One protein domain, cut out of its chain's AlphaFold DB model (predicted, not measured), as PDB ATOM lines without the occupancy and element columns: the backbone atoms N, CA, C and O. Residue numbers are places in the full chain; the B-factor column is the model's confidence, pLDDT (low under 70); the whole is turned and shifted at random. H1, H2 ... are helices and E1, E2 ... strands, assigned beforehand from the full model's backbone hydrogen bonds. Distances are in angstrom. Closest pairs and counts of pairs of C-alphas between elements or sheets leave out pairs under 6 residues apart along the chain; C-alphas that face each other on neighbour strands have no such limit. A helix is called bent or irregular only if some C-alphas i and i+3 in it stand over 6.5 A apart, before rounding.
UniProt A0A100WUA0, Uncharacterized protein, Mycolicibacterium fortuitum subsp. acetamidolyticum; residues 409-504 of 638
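What this domain is: This is residues 409 to 504 of the 638 residues of an uncharacterized protein of Mycolicibacterium fortuitum subsp. acetamidolyticum (UniProt A0A100WUA0). Helix H1 sits in the middle, with two separate small hairpins of strands, E1 E2 and E3 E4, packed near it at different places, and with helix H3 set nearly at right angles to it. E1 and the last residues of H3 come together near the start of H1, E4 lies beside the second half of H1, and H2 is a looser outlying helix that only just touches H1. The printed part has 96 residues, with three named helices and four named strands in the order E1 E2 H1 H2 H3 E3 E4; the strands form two antiparallel sheets of two, E1 - E2 and E3 - E4, and the class is mixed, helices and strands. The whole is compact, with a radius of gyration of the C-alphas of 12.9 A, and rounded, spanning 34 by 30 by 27 A.

How they stand to each other: E1, residues 416 to 420, and E2, residues 427 to 431, form an antiparallel hairpin at 152 degrees, with N 417 and O 430 within hydrogen-bond range at 3.0 A and N 430 and O 417 at 2.8 A. The closest C-alphas of E1 and H1, residues 440 to 450, are those of Ala 417 and Val 442, 6.6 A apart. H2, residues 456 to 464, and H1 only just touch, with 3 pairs of C-alphas within 8 A, the closest being Ala 444 and Leu 464 at 6.7 A; they run opposite ways at a steep tilt of 58 degrees. H3, residues 470 to 481, touches H1 with residues 474 to 478 alone, about perpendicular at 81 degrees, and the closest C-alphas are those of Pro 441 and Ile 478, 5.5 A apart. H2 and H3 are close but not clearly touching, with the C-alphas of Glu 460 and Arg 471 closest at 7.7 A. At its other end H3 has Met 481, whose C-alpha is 5.3 A from that of Gly 419 in E1. E3, residues 488 to 490, and E4, residues 496 to 498, form the second antiparallel hairpin at 135 degrees, with N 489 and O 497 within hydrogen-bond range at 3.0 A. The closest C-alphas of E4 and H1 are those of Val 498 and Ala 449, 5.1 A apart. E1 and E2 are both apart from H2, E3 and E4. Every O i to N i+4 pair is within hydrogen-bond range in H3, against 6 of 7 in H1 and 3 of 5 in H2.

Where its parts are: E1 begins at C-alpha 416, (0.337, 34.926, -47.317), and measures 12.8 A from first to last C-alpha; E2 measures 12.9 A. H1 begins at C-alpha 440, (-2.611, 36.217, -36.005), and is 15.4 A long, H2 is 10.7 A and H3 is 16.4 A. H2 is neither bent nor irregular, but only just: C-alphas 461 and 464 are 6.2 A apart. E3 and E4 measure 7.1 A each, and E4 ends at C-alpha 498, (8.895, 44.749, -41.061).

The domain as a whole: The two C-alphas farthest apart are those of Arg 435 and Ala 492, 38.7 A, while those of Leu 409 and Trp 504, the first and last printed, are 8.7 A apart. The printed part has no cut and no long link. Mean pLDDT of the printed part is 82.4, and residues 452 to 453, 461 to 464 and 466 are under 70.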
ATOM      1  N   LEU A 409       6.260  38.972 -47.307       91.00
ATOM      2  CA  LEU A 409       4.811  39.112 -47.180       91.00
ATOM      3  C   LEU A 409       4.169  39.508 -48.517       91.00
ATOM      4  O   LEU A 409       4.628  40.420 -49.199       91.00
ATOM      5  N   TYR A 410       3.049  38.870 -48.836       92.06
ATOM      6  CA  TYR A 410       2.301  39.067 -50.068       92.06
ATOM      7  C   TYR A 410       0.864  39.489 -49.746       92.06
ATOM      8  O   TYR A 410       0.138  38.717 -49.123       92.06
ATOM      9  N   VAL A 411       0.455  40.701 -50.149       90.69
ATOM     10  CA  VAL A 411      -0.861  41.312 -49.844       90.69
ATOM     11  C   VAL A 411      -1.661  41.789 -51.068       90.69
ATOM     12  O   VAL A 411      -2.870  41.988 -50.957       90.69
ATOM     13  N   LEU A 412      -1.029  41.946 -52.237       91.25
ATOM     14  CA  LEU A 412      -1.669  42.398 -53.488       91.25
ATOM     15  C   LEU A 412      -2.436  41.266 -54.208       91.25
ATOM     16  O   LEU A 412      -2.142  40.914 -55.349       91.25
ATOM     17  N   GLY A 413      -3.375  40.638 -53.504       89.94
ATOM     18  CA  GLY A 413      -4.106  39.436 -53.911       89.94
ATOM     19  C   GLY A 413      -4.430  38.582 -52.686       89.94
ATOM     20  O   GLY A 413      -4.456  39.089 -51.563       89.94
ATOM     21  N   THR A 414      -4.564  37.267 -52.882       90.38
ATOM     22  CA  THR A 414      -4.542  36.279 -51.789       90.38
ATOM     23  C   THR A 414      -3.335  36.508 -50.868       90.38
ATOM     24  O   THR A 414      -2.194  36.613 -51.347       90.38
ATOM     25  N   VAL A 415      -3.579  36.562 -49.559       89.94
ATOM     26  CA  VAL A 415      -2.617  36.998 -48.546       89.94
ATOM     27  C   VAL A 415      -1.851  35.819 -47.958       89.94
ATOM     28  O   VAL A 415      -2.420  34.860 -47.433       89.94
ATOM     29  N   TYR A 416      -0.525  35.900 -47.983       91.38
ATOM     30  CA  TYR A 416       0.337  34.926 -47.317       91.38
ATOM     31  C   TYR A 416       1.692  35.524 -46.943       91.38
ATOM     32  O   TYR A 416       2.140  36.517 -47.509       91.38
ATOM     33  N   ALA A 417       2.371  34.879 -46.000       90.88
ATOM     34  CA  ALA A 417       3.818  35.002 -45.872       90.88
ATOM     35  C   ALA A 417       4.483  33.834 -46.613       90.88
ATOM     36  O   ALA A 417       4.030  32.695 -46.488       90.88
ATOM     37  N   LEU A 418       5.540  34.092 -47.377       91.50
ATOM     38  CA  LEU A 418       6.444  33.062 -47.873       91.50
ATOM     39  C   LEU A 418       7.607  32.954 -46.885       91.50
ATOM     40  O   LEU A 418       8.464  33.831 -46.810       91.50
ATOM     41  N   GLY A 419       7.565  31.911 -46.064       89.56
ATOM     42  CA  GLY A 419       8.613  31.578 -45.111       89.56
ATOM     43  C   GLY A 419       9.736  30.762 -45.741       89.56
ATOM     44  O   GLY A 419       9.666  30.390 -46.910       89.56
ATOM     45  N   LEU A 420      10.727  30.413 -44.927       87.94
ATOM     46  CA  LEU A 420      11.665  29.325 -45.202       87.94
ATOM     47  C   LEU A 420      11.488  28.264 -44.116       87.94
ATOM     48  O   LEU A 420      11.313  28.615 -42.945       87.94
ATOM     49  N   ASP A 421      11.539  26.988 -44.483       83.19
ATOM     50  CA  ASP A 421      11.564  25.911 -43.496       83.19
ATOM     51  C   ASP A 421      12.901  25.929 -42.723       83.19
ATOM     52  O   ASP A 421      13.958  26.007 -43.349       83.19
ATOM     53  N   PRO A 422      12.908  25.876 -41.378       76.06
ATOM     54  CA  PRO A 422      14.144  25.934 -40.596       76.06
ATOM     55  C   PRO A 422      15.006  24.660 -40.673       76.06
ATOM     56  O   PRO A 422      16.132  24.683 -40.178       76.06
ATOM     57  N   GLU A 423      14.498  23.561 -41.239       81.12
ATOM     58  CA  GLU A 423      15.206  22.283 -41.385       81.12
ATOM     59  C   GLU A 423      15.608  22.008 -42.847       81.12
ATOM     60  O   GLU A 423      16.727  21.549 -43.075       81.12
ATOM     61  N   THR A 424      14.760  22.331 -43.840       82.62
ATOM     62  CA  THR A 424      15.094  22.134 -45.275       82.62
ATOM     63  C   THR A 424      15.551  23.397 -46.014       82.62
ATOM     64  O   THR A 424      16.158  23.289 -47.080       82.62
ATOM     65  N   ASN A 425      15.305  24.594 -45.466       80.50
ATOM     66  CA  ASN A 425      15.507  25.894 -46.127       80.50
ATOM     67  C   ASN A 425      14.730  26.044 -47.460       80.50
ATOM     68  O   ASN A 425      15.093  26.845 -48.324       80.50
ATOM     69  N   GLU A 426      13.643  25.292 -47.638       85.62
ATOM     70  CA  GLU A 426      12.730  25.420 -48.780       85.62
ATOM     71  C   GLU A 426      11.646  26.485 -48.510       85.62
ATOM     72  O   GLU A 426      11.304  26.734 -47.349       85.62
ATOM     73  N   PRO A 427      11.086  27.138 -49.547       86.19
ATOM     74  CA  PRO A 427      10.074  28.177 -49.372       86.19
ATOM     75  C   PRO A 427       8.716  27.600 -48.938       86.19
ATOM     76  O   PRO A 427       8.097  26.815 -49.655       86.19
ATOM     77  N   VAL A 428       8.206  28.030 -47.777       89.44
ATOM     78  CA  VAL A 428       6.946  27.527 -47.198       89.44
ATOM     79  C   VAL A 428       5.857  28.595 -47.229       89.44
ATOM     80  O   VAL A 428       5.928  29.614 -46.540       89.44
ATOM     81  N   LYS A 429       4.788  28.341 -47.991       90.06
ATOM     82  CA  LYS A 429       3.630  29.240 -48.086       90.06
ATOM     83  C   LYS A 429       2.778  29.182 -46.815       90.06
ATOM     84  O   LYS A 429       2.269  28.137 -46.411       90.06
ATOM     85  N   HIS A 430       2.582  30.332 -46.185       89.94
ATOM     86  CA  HIS A 430       1.796  30.503 -44.970       89.94
ATOM     87  C   HIS A 430       0.597  31.418 -45.226       89.94
ATOM     88  O   HIS A 430       0.692  32.630 -45.042       89.94
ATOM     89  N   SER A 431      -0.529  30.809 -45.612       88.94
ATOM     90  CA  SER A 431      -1.830  31.477 -45.776       88.94
ATOM     91  C   SER A 431      -2.183  32.374 -44.583       88.94
ATOM     92  O   SER A 431      -1.958  31.991 -43.425       88.94
ATOM     93  N   ALA A 432      -2.759  33.544 -44.866       85.00
ATOM     94  CA  ALA A 432      -3.381  34.391 -43.859       85.00
ATOM     95  C   ALA A 432      -4.654  33.746 -43.313       85.00
ATOM     96  O   ALA A 432      -4.818  33.674 -42.096       85.00
ATOM     97  N   VAL A 433      -5.532  33.248 -44.184       84.50
ATOM     98  CA  VAL A 433      -6.815  32.663 -43.780       84.50
ATOM     99  C   VAL A 433      -6.690  31.168 -43.510       84.50
ATOM    100  O   VAL A 433      -5.939  30.434 -44.162       84.50
ATOM    101  N   THR A 434      -7.431  30.721 -42.498       83.06
ATOM    102  CA  THR A 434      -7.543  29.328 -42.063       83.06
ATOM    103  C   THR A 434      -9.006  28.998 -41.757       83.06
ATOM    104  O   THR A 434      -9.837  29.894 -41.629       83.06
ATOM    105  N   ARG A 435      -9.329  27.718 -41.515       77.94
ATOM    106  CA  ARG A 435     -10.665  27.294 -41.033       77.94
ATOM    107  C   ARG A 435     -11.065  27.869 -39.657       77.94
ATOM    108  O   ARG A 435     -12.145  27.559 -39.172       77.94
ATOM    109  N   GLN A 436     -10.189  28.638 -39.006       72.38
ATOM    110  CA  GLN A 436     -10.401  29.285 -37.706       72.38
ATOM    111  C   GLN A 436     -10.267  30.821 -37.801       72.38
ATOM    112  O   GLN A 436      -9.961  31.469 -36.801       72.38
ATOM    113  N   GLY A 437     -10.453  31.396 -38.996       78.25
ATOM    114  CA  GLY A 437     -10.258  32.824 -39.270       78.25
ATOM    115  C   GLY A 437      -8.797  33.187 -39.559       78.25
ATOM    116  O   GLY A 437      -7.970  32.318 -39.882       78.25
ATOM    117  N   VAL A 438      -8.475  34.478 -39.464       79.19
ATOM    118  CA  VAL A 438      -7.146  35.004 -39.816       79.19
ATOM    119  C   VAL A 438      -6.048  34.610 -38.818       79.19
ATOM    120  O   VAL A 438      -6.087  34.879 -37.612       79.19
ATOM    121  N   ARG A 439      -4.965  34.040 -39.354       85.12
ATOM    122  CA  ARG A 439      -3.752  33.631 -38.644       85.12
ATOM    123  C   ARG A 439      -3.025  34.849 -38.065       85.12
ATOM    124  O   ARG A 439      -2.302  35.553 -38.770       85.12
ATOM    125  N   LYS A 440      -3.160  35.059 -36.749       84.12
ATOM    126  CA  LYS A 440      -2.611  36.217 -36.005       84.12
ATOM    127  C   LYS A 440      -1.154  36.598 -36.360       84.12
ATOM    128  O   LYS A 440      -0.930  37.786 -36.569       84.12
ATOM    129  N   PRO A 441      -0.183  35.667 -36.513       86.69
ATOM    130  CA  PRO A 441       1.153  35.979 -37.040       86.69
ATOM    131  C   PRO A 441       1.187  36.738 -38.379       86.69
ATOM    132  O   PRO A 441       1.967  37.675 -38.518       86.69
ATOM    133  N   VAL A 442       0.345  36.367 -39.351       86.38
ATOM    134  CA  VAL A 442       0.302  37.021 -40.670       86.38
ATOM    135  C   VAL A 442      -0.331  38.406 -40.542       86.38
ATOM    136  O   VAL A 442       0.281  39.379 -40.969       86.38
ATOM    137  N   LYS A 443      -1.472  38.531 -39.846       82.31
ATOM    138  CA  LYS A 443      -2.122  39.825 -39.535       82.31
ATOM    139  C   LYS A 443      -1.180  40.802 -38.815       82.31
ATOM    140  O   LYS A 443      -1.180  41.993 -39.116       82.31
ATOM    141  N   ALA A 444      -0.351  40.294 -37.903       81.44
ATOM    142  CA  ALA A 444       0.635  41.067 -37.152       81.44
ATOM    143  C   ALA A 444       1.788  41.601 -38.017       81.44
ATOM    144  O   ALA A 444       2.191  42.750 -37.842       81.44
ATOM    145  N   MET A 445       2.316  40.782 -38.937       86.19
ATOM    146  CA  MET A 445       3.315  41.234 -39.913       86.19
ATOM    147  C   MET A 445       2.697  42.197 -40.922       86.19
ATOM    148  O   MET A 445       3.279  43.237 -41.191       86.19
ATOM    149  N   MET A 446       1.499  41.890 -41.422       82.38
ATOM    150  CA  MET A 446       0.768  42.712 -42.383       82.38
ATOM    151  C   MET A 446       0.628  44.151 -41.901       82.38
ATOM    152  O   MET A 446       1.115  45.054 -42.568       82.38
ATOM    153  N   ALA A 447       0.098  44.357 -40.695       78.31
ATOM    154  CA  ALA A 447      -0.067  45.684 -40.105       78.31
ATOM    155  C   ALA A 447       1.241  46.507 -39.999       78.31
ATOM    156  O   ALA A 447       1.232  47.728 -40.154       78.31
ATOM    157  N   LEU A 448       2.375  45.846 -39.743       80.75
ATOM    158  CA  LEU A 448       3.706  46.468 -39.655       80.75
ATOM    159  C   LEU A 448       4.443  46.580 -41.006       80.75
ATOM    160  O   LEU A 448       5.462  47.265 -41.100       80.75
ATOM    161  N   ALA A 449       3.986  45.861 -42.032       80.25
ATOM    162  CA  ALA A 449       4.551  45.884 -43.378       80.25
ATOM    163  C   ALA A 449       3.839  46.893 -44.284       80.25
ATOM    164  O   ALA A 449       4.478  47.475 -45.157       80.25
ATOM    165  N   THR A 450       2.540  47.108 -44.073       73.44
ATOM    166  CA  THR A 450       1.723  48.020 -44.879       73.44
ATOM    167  C   THR A 450       1.644  49.444 -44.332       73.44
ATOM    168  O   THR A 450       1.258  50.348 -45.064       73.44
ATOM    169  N   SER A 451       2.030  49.651 -43.072       70.44
ATOM    170  CA  SER A 451       2.222  50.972 -42.467       70.44
ATOM    171  C   SER A 451       3.645  51.504 -42.685       70.44
ATOM    172  O   SER A 451       4.596  50.732 -42.829       70.44
ATOM    173  N   ASN A 452       3.825  52.824 -42.567       66.19
ATOM    174  CA  ASN A 452       5.148  53.471 -42.528       66.19
ATOM    175  C   ASN A 452       5.879  53.278 -41.175       66.19
ATOM    176  O   ASN A 452       6.782  54.048 -40.843       66.19
ATOM    177  N   GLY A 453       5.502  52.257 -40.400       69.00
ATOM    178  CA  GLY A 453       5.950  51.985 -39.035       69.00
ATOM    179  C   GLY A 453       4.879  52.302 -37.987       69.00
ATOM    180  O   GLY A 453       4.060  53.198 -38.176       69.00
ATOM    181  N   VAL A 454       4.880  51.561 -36.874       73.12
ATOM    182  CA  VAL A 454       3.898  51.707 -35.778       73.12
ATOM    183  C   VAL A 454       4.608  51.831 -34.429       73.12
ATOM    184  O   VAL A 454       5.633  51.185 -34.204       73.12
ATOM    185  N   THR A 455       4.075  52.623 -33.496       78.94
ATOM    186  CA  THR A 455       4.617  52.663 -32.127       78.94
ATOM    187  C   THR A 455       4.419  51.323 -31.398       78.94
ATOM    188  O   THR A 455       3.540  50.523 -31.728       78.94
ATOM    189  N   GLN A 456       5.233  51.058 -30.369       77.94
ATOM    190  CA  GLN A 456       5.136  49.816 -29.587       77.94
ATOM    191  C   GLN A 456       3.745  49.639 -28.949       77.94
ATOM    192  O   GLN A 456       3.208  48.533 -28.958       77.94
ATOM    193  N   ASN A 457       3.165  50.726 -28.432       76.50
ATOM    194  CA  ASN A 457       1.885  50.702 -27.726       76.50
ATOM    195  C   ASN A 457       0.728  50.466 -28.701       76.50
ATOM    196  O   ASN A 457      -0.111  49.608 -28.462       76.50
ATOM    197  N   GLU A 458       0.708  51.149 -29.848       72.50
ATOM    198  CA  GLU A 458      -0.358  50.971 -30.840       72.50
ATOM    199  C   GLU A 458      -0.343  49.587 -31.482       72.50
ATOM    200  O   GLU A 458      -1.404  49.007 -31.729       72.50
ATOM    201  N   TRP A 459       0.848  49.024 -31.706       74.38
ATOM    202  CA  TRP A 459       0.970  47.643 -32.152       74.38
ATOM    203  C   TRP A 459       0.363  46.672 -31.130       74.38
ATOM    204  O   TRP A 459      -0.364  45.759 -31.508       74.38
ATOM    205  N   GLU A 460       0.597  46.881 -29.835       72.00
ATOM    206  CA  GLU A 460       0.125  45.978 -28.779       72.00
ATOM    207  C   GLU A 460      -1.363  46.153 -28.443       72.00
ATOM    208  O   GLU A 460      -2.097  45.161 -28.393       72.00
ATOM    209  N   GLU A 461      -1.818  47.392 -28.266       69.56
ATOM    210  CA  GLU A 461      -3.159  47.740 -27.787       69.56
ATOM    211  C   GLU A 461      -4.184  47.841 -28.922       69.56
ATOM    212  O   GLU A 461      -5.252  47.237 -28.831       69.56
ATOM    213  N   LYS A 462      -3.871  48.563 -30.010       66.56
ATOM    214  CA  LYS A 462      -4.827  48.812 -31.108       66.56
ATOM    215  C   LYS A 462      -4.864  47.650 -32.109       66.56
ATOM    216  O   LYS A 462      -5.944  47.195 -32.483       66.56
ATOM    217  N   ILE A 463      -3.690  47.178 -32.545       66.38
ATOM    218  CA  ILE A 463      -3.544  46.239 -33.675       66.38
ATOM    219  C   ILE A 463      -3.606  44.771 -33.234       66.38
ATOM    220  O   ILE A 463      -4.315  43.971 -33.850       66.38
ATOM    221  N   LEU A 464      -2.841  44.391 -32.206       69.50
ATOM    222  CA  LEU A 464      -2.766  43.001 -31.753       69.50
ATOM    223  C   LEU A 464      -3.840  42.637 -30.727       69.50
ATOM    224  O   LEU A 464      -4.345  41.514 -30.776       69.50
ATOM    225  N   GLN A 465      -4.151  43.546 -29.796       70.94
ATOM    226  CA  GLN A 465      -5.057  43.302 -28.665       70.94
ATOM    227  C   GLN A 465      -4.609  42.073 -27.839       70.94
ATOM    228  O   GLN A 465      -5.401  41.193 -27.494       70.94
ATOM    229  N   VAL A 466      -3.298  41.967 -27.562       69.31
ATOM    230  CA  VAL A 466      -2.688  40.816 -26.862       69.31
ATOM    231  C   VAL A 466      -1.984  41.201 -25.567       69.31
ATOM    232  O   VAL A 466      -1.362  42.252 -25.452       69.31
ATOM    233  N   THR A 467      -1.991  40.282 -24.601       73.12
ATOM    234  CA  THR A 467      -1.249  40.446 -23.347       73.12
ATOM    235  C   THR A 467       0.278  40.437 -23.564       73.12
ATOM    236  O   THR A 467       0.777  39.811 -24.513       73.12
ATOM    237  N   PRO A 468       1.064  41.022 -22.636       71.00
ATOM    238  CA  PRO A 468       2.529  41.015 -22.676       71.00
ATOM    239  C   PRO A 468       3.194  39.637 -22.828       71.00
ATOM    240  O   PRO A 468       4.323  39.575 -23.326       71.00
ATOM    241  N   GLN A 469       2.522  38.558 -22.405       70.06
ATOM    242  CA  GLN A 469       2.967  37.168 -22.570       70.06
ATOM    243  C   GLN A 469       2.668  36.649 -23.984       70.06
ATOM    244  O   GLN A 469       3.580  36.186 -24.672       70.06
ATOM    245  N   ASN A 470       1.426  36.810 -24.455       80.00
ATOM    246  CA  ASN A 470       0.991  36.396 -25.795       80.00
ATOM    247  C   ASN A 470       1.831  37.066 -26.899       80.00
ATOM    248  O   ASN A 470       2.199  36.420 -27.878       80.00
ATOM    249  N   ARG A 471       2.242  38.326 -26.698       75.62
ATOM    250  CA  ARG A 471       3.214  39.049 -27.542       75.62
ATOM    251  C   ARG A 471       4.534  38.290 -27.756       75.62
ATOM    252  O   ARG A 471       5.052  38.270 -28.873       75.62
ATOM    253  N   ARG A 472       5.095  37.660 -26.712       82.31
ATOM    254  CA  ARG A 472       6.341  36.872 -26.831       82.31
ATOM    255  C   ARG A 472       6.108  35.612 -27.662       82.31
ATOM    256  O   ARG A 472       6.891  35.329 -28.563       82.31
ATOM    257  N   GLN A 473       5.009  34.902 -27.403       85.75
ATOM    258  CA  GLN A 473       4.614  33.722 -28.178       85.75
ATOM    259  C   GLN A 473       4.391  34.067 -29.659       85.75
ATOM    260  O   GLN A 473       4.853  33.335 -30.532       85.75
ATOM    261  N   LEU A 474       3.762  35.211 -29.945       85.94
ATOM    262  CA  LEU A 474       3.517  35.706 -31.297       85.94
ATOM    263  C   LEU A 474       4.821  36.005 -32.055       85.94
ATOM    264  O   LEU A 474       4.975  35.537 -33.180       85.94
ATOM    265  N   ARG A 475       5.793  36.706 -31.444       87.12
ATOM    266  CA  ARG A 475       7.115  36.911 -32.073       87.12
ATOM    267  C   ARG A 475       7.840  35.589 -32.327       87.12
ATOM    268  O   ARG A 475       8.432  35.434 -33.387       87.12
ATOM    269  N   THR A 476       7.748  34.612 -31.423       88.81
ATOM    270  CA  THR A 476       8.311  33.268 -31.649       88.81
ATOM    271  C   THR A 476       7.620  32.528 -32.803       88.81
ATOM    272  O   THR A 476       8.297  31.869 -33.587       88.81
ATOM    273  N   GLN A 477       6.296  32.660 -32.962       89.44
ATOM    274  CA  GLN A 477       5.564  32.086 -34.100       89.44
ATOM    275  C   GLN A 477       5.957  32.744 -35.429       89.44
ATOM    276  O   GLN A 477       6.241  32.035 -36.389       89.44
ATOM    277  N   ILE A 478       6.030  34.079 -35.466       89.88
ATOM    278  CA  ILE A 478       6.503  34.850 -36.627       89.88
ATOM    279  C   ILE A 478       7.938  34.439 -36.990       89.88
ATOM    280  O   ILE A 478       8.222  34.137 -38.144       89.88
ATOM    281  N   ARG A 479       8.825  34.331 -35.996       90.19
ATOM    282  CA  ARG A 479      10.209  33.890 -36.186       90.19
ATOM    283  C   ARG A 479      10.308  32.469 -36.742       90.19
ATOM    284  O   ARG A 479      11.107  32.232 -37.640       90.19
ATOM    285  N   LYS A 480       9.494  31.523 -36.248       89.25
ATOM    286  CA  LYS A 480       9.465  30.157 -36.803       89.25
ATOM    287  C   LYS A 480       8.924  30.128 -38.238       89.25
ATOM    288  O   LYS A 480       9.384  29.311 -39.021       89.25
ATOM    289  N   MET A 481       7.983  31.009 -38.583       88.94
ATOM    290  CA  MET A 481       7.496  31.153 -39.960       88.94
ATOM    291  C   MET A 481       8.573  31.707 -40.907       88.94
ATOM    292  O   MET A 481       8.689  31.233 -42.027       88.94
ATOM    293  N   MET A 482       9.388  32.670 -40.469       87.88
ATOM    294  CA  MET A 482      10.425  33.296 -41.304       87.88
ATOM    295  C   MET A 482      11.808  32.628 -41.151       87.88
ATOM    296  O   MET A 482      12.822  33.310 -40.983       87.88
ATOM    297  N   GLY A 483      11.865  31.289 -41.160       84.75
ATOM    298  CA  GLY A 483      13.130  30.531 -41.177       84.75
ATOM    299  C   GLY A 483      14.044  30.733 -39.962       84.75
ATOM    300  O   GLY A 483      15.255  30.583 -40.067       84.75
ATOM    301  N   GLY A 484      13.496  31.126 -38.809       82.62
ATOM    302  CA  GLY A 484      14.263  31.401 -37.590       82.62
ATOM    303  C   GLY A 484      14.718  32.857 -37.422       82.62
ATOM    304  O   GLY A 484      15.152  33.224 -36.327       82.62
ATOM    305  N   ASN A 485      14.556  33.711 -38.438       82.06
ATOM    306  CA  ASN A 485      14.856  35.141 -38.356       82.06
ATOM    307  C   ASN A 485      13.669  35.940 -37.800       82.06
ATOM    308  O   ASN A 485      12.511  35.608 -38.037       82.06
ATOM    309  N   ASP A 486      13.938  37.002 -37.033       85.06
ATOM    310  CA  ASP A 486      12.894  37.901 -36.525       85.06
ATOM    311  C   ASP A 486      12.755  39.115 -37.468       85.06
ATOM    312  O   ASP A 486      13.650  39.966 -37.483       85.06
ATOM    313  N   PRO A 487      11.674  39.208 -38.270       86.31
ATOM    314  CA  PRO A 487      11.517  40.247 -39.285       86.31
ATOM    315  C   PRO A 487      11.068  41.592 -38.697       86.31
ATOM    316  O   PRO A 487      10.957  42.561 -39.438       86.31
ATOM    317  N   ILE A 488      10.760  41.677 -37.395       87.38
ATOM    318  CA  ILE A 488      10.247  42.903 -36.769       87.38
ATOM    319  C   ILE A 488      11.398  43.656 -36.102       87.38
ATOM    320  O   ILE A 488      11.895  43.259 -35.042       87.38
ATOM    321  N   ARG A 489      11.799  44.782 -36.688       87.38
ATOM    322  CA  ARG A 489      12.862  45.654 -36.164       87.38
ATOM    323  C   ARG A 489      12.290  46.990 -35.699       87.38
ATOM    324  O   ARG A 489      11.121  47.282 -35.937       87.38
ATOM    325  N   ARG A 490      13.106  47.778 -34.997       86.38
ATOM    326  CA  ARG A 490      12.840  49.208 -34.800       86.38
ATOM    327  C   ARG A 490      13.651  50.006 -35.808       86.38
ATOM    328  O   ARG A 490      14.816  49.683 -36.025       86.38
ATOM    329  N   ASP A 491      13.031  51.012 -36.410       82.44
ATOM    330  CA  ASP A 491      13.712  51.968 -37.279       82.44
ATOM    331  C   ASP A 491      14.431  53.068 -36.469       82.44
ATOM    332  O   ASP A 491      14.408  53.081 -35.234       82.44
ATOM    333  N   ALA A 492      15.058  54.021 -37.164       77.88
ATOM    334  CA  ALA A 492      15.742  55.158 -36.540       77.88
ATOM    335  C   ALA A 492      14.803  56.128 -35.787       77.88
ATOM    336  O   ALA A 492      15.278  56.930 -34.987       77.88
ATOM    337  N   ARG A 493      13.482  56.047 -36.008       76.25
ATOM    338  CA  ARG A 493      12.442  56.805 -35.286       76.25
ATOM    339  C   ARG A 493      11.917  56.030 -34.065       76.25
ATOM    340  O   ARG A 493      11.066  56.527 -33.335       76.25
ATOM    341  N   GLY A 494      12.408  54.809 -33.834       82.00
ATOM    342  CA  GLY A 494      11.966  53.912 -32.765       82.00
ATOM    343  C   GLY A 494      10.671  53.146 -33.066       82.00
ATOM    344  O   GLY A 494      10.203  52.408 -32.193       82.00
ATOM    345  N   LEU A 495      10.114  53.288 -34.274       82.69
ATOM    346  CA  LEU A 495       8.883  52.637 -34.720       82.69
ATOM    347  C   LEU A 495       9.153  51.187 -35.125       82.69
ATOM    348  O   LEU A 495      10.199  50.867 -35.687       82.69
ATOM    349  N   LEU A 496       8.193  50.302 -34.867       84.00
ATOM    350  CA  LEU A 496       8.227  48.920 -35.328       84.00
ATOM    351  C   LEU A 496       7.968  48.861 -36.832       84.00
ATOM    352  O   LEU A 496       6.957  49.375 -37.309       84.00
ATOM    353  N   VAL A 497       8.854  48.181 -37.555       83.00
ATOM    354  CA  VAL A 497       8.781  47.967 -39.005       83.00
ATOM    355  C   VAL A 497       9.086  46.511 -39.348       83.00
ATOM    356  O   VAL A 497       9.834  45.831 -38.638       83.00
ATOM    357  N   VAL A 498       8.522  46.037 -40.458       85.81
ATOM    358  CA  VAL A 498       8.895  44.749 -41.061       85.81
ATOM    359  C   VAL A 498      10.074  44.919 -42.022       85.81
ATOM    360  O   VAL A 498       9.984  45.688 -42.980       85.81
ATOM    361  N   ASP A 499      11.140  44.167 -41.752       83.12
ATOM    362  CA  ASP A 499      12.427  44.112 -42.457       83.12
ATOM    363  C   ASP A 499      12.576  42.789 -43.242       83.12
ATOM    364  O   ASP A 499      13.554  42.053 -43.132       83.12
ATOM    365  N   THR A 500      11.528  42.440 -43.988       84.94
ATOM    366  CA  THR A 500      11.512  41.383 -45.012       84.94
ATOM    367  C   THR A 500      10.750  41.916 -46.227       84.94
ATOM    368  O   THR A 500      10.098  42.964 -46.124       84.94
ATOM    369  N   PHE A 501      10.837  41.231 -47.371       89.56
ATOM    370  CA  PHE A 501      10.168  41.655 -48.598       89.56
ATOM    371  C   PHE A 501       8.664  41.862 -48.369       89.56
ATOM    372  O   PHE A 501       8.026  41.130 -47.609       89.56
ATOM    373  N   CYS A 502       8.083  42.861 -49.031       90.12
ATOM    374  CA  CYS A 502       6.638  43.024 -49.095       90.12
ATOM    375  C   CYS A 502       6.237  43.583 -50.459       90.12
ATOM    376  O   CYS A 502       6.727  44.641 -50.853       90.12
ATOM    377  N   ASP A 503       5.324  42.900 -51.151       91.56
ATOM    378  CA  ASP A 503       4.872  43.284 -52.495       91.56
ATOM    379  C   ASP A 503       4.280  44.703 -52.542       91.56
ATOM    380  O   ASP A 503       4.571  45.450 -53.470       91.56
ATOM    381  N   TRP A 504       3.556  45.138 -51.507       90.12
ATOM    382  CA  TRP A 504       3.103  46.531 -51.380       90.12
ATOM    383  C   TRP A 504       4.244  47.546 -51.187       90.12
ATOM    384  O   TRP A 504       4.209  48.631 -51.772       90.12
TER     385      TRP A 504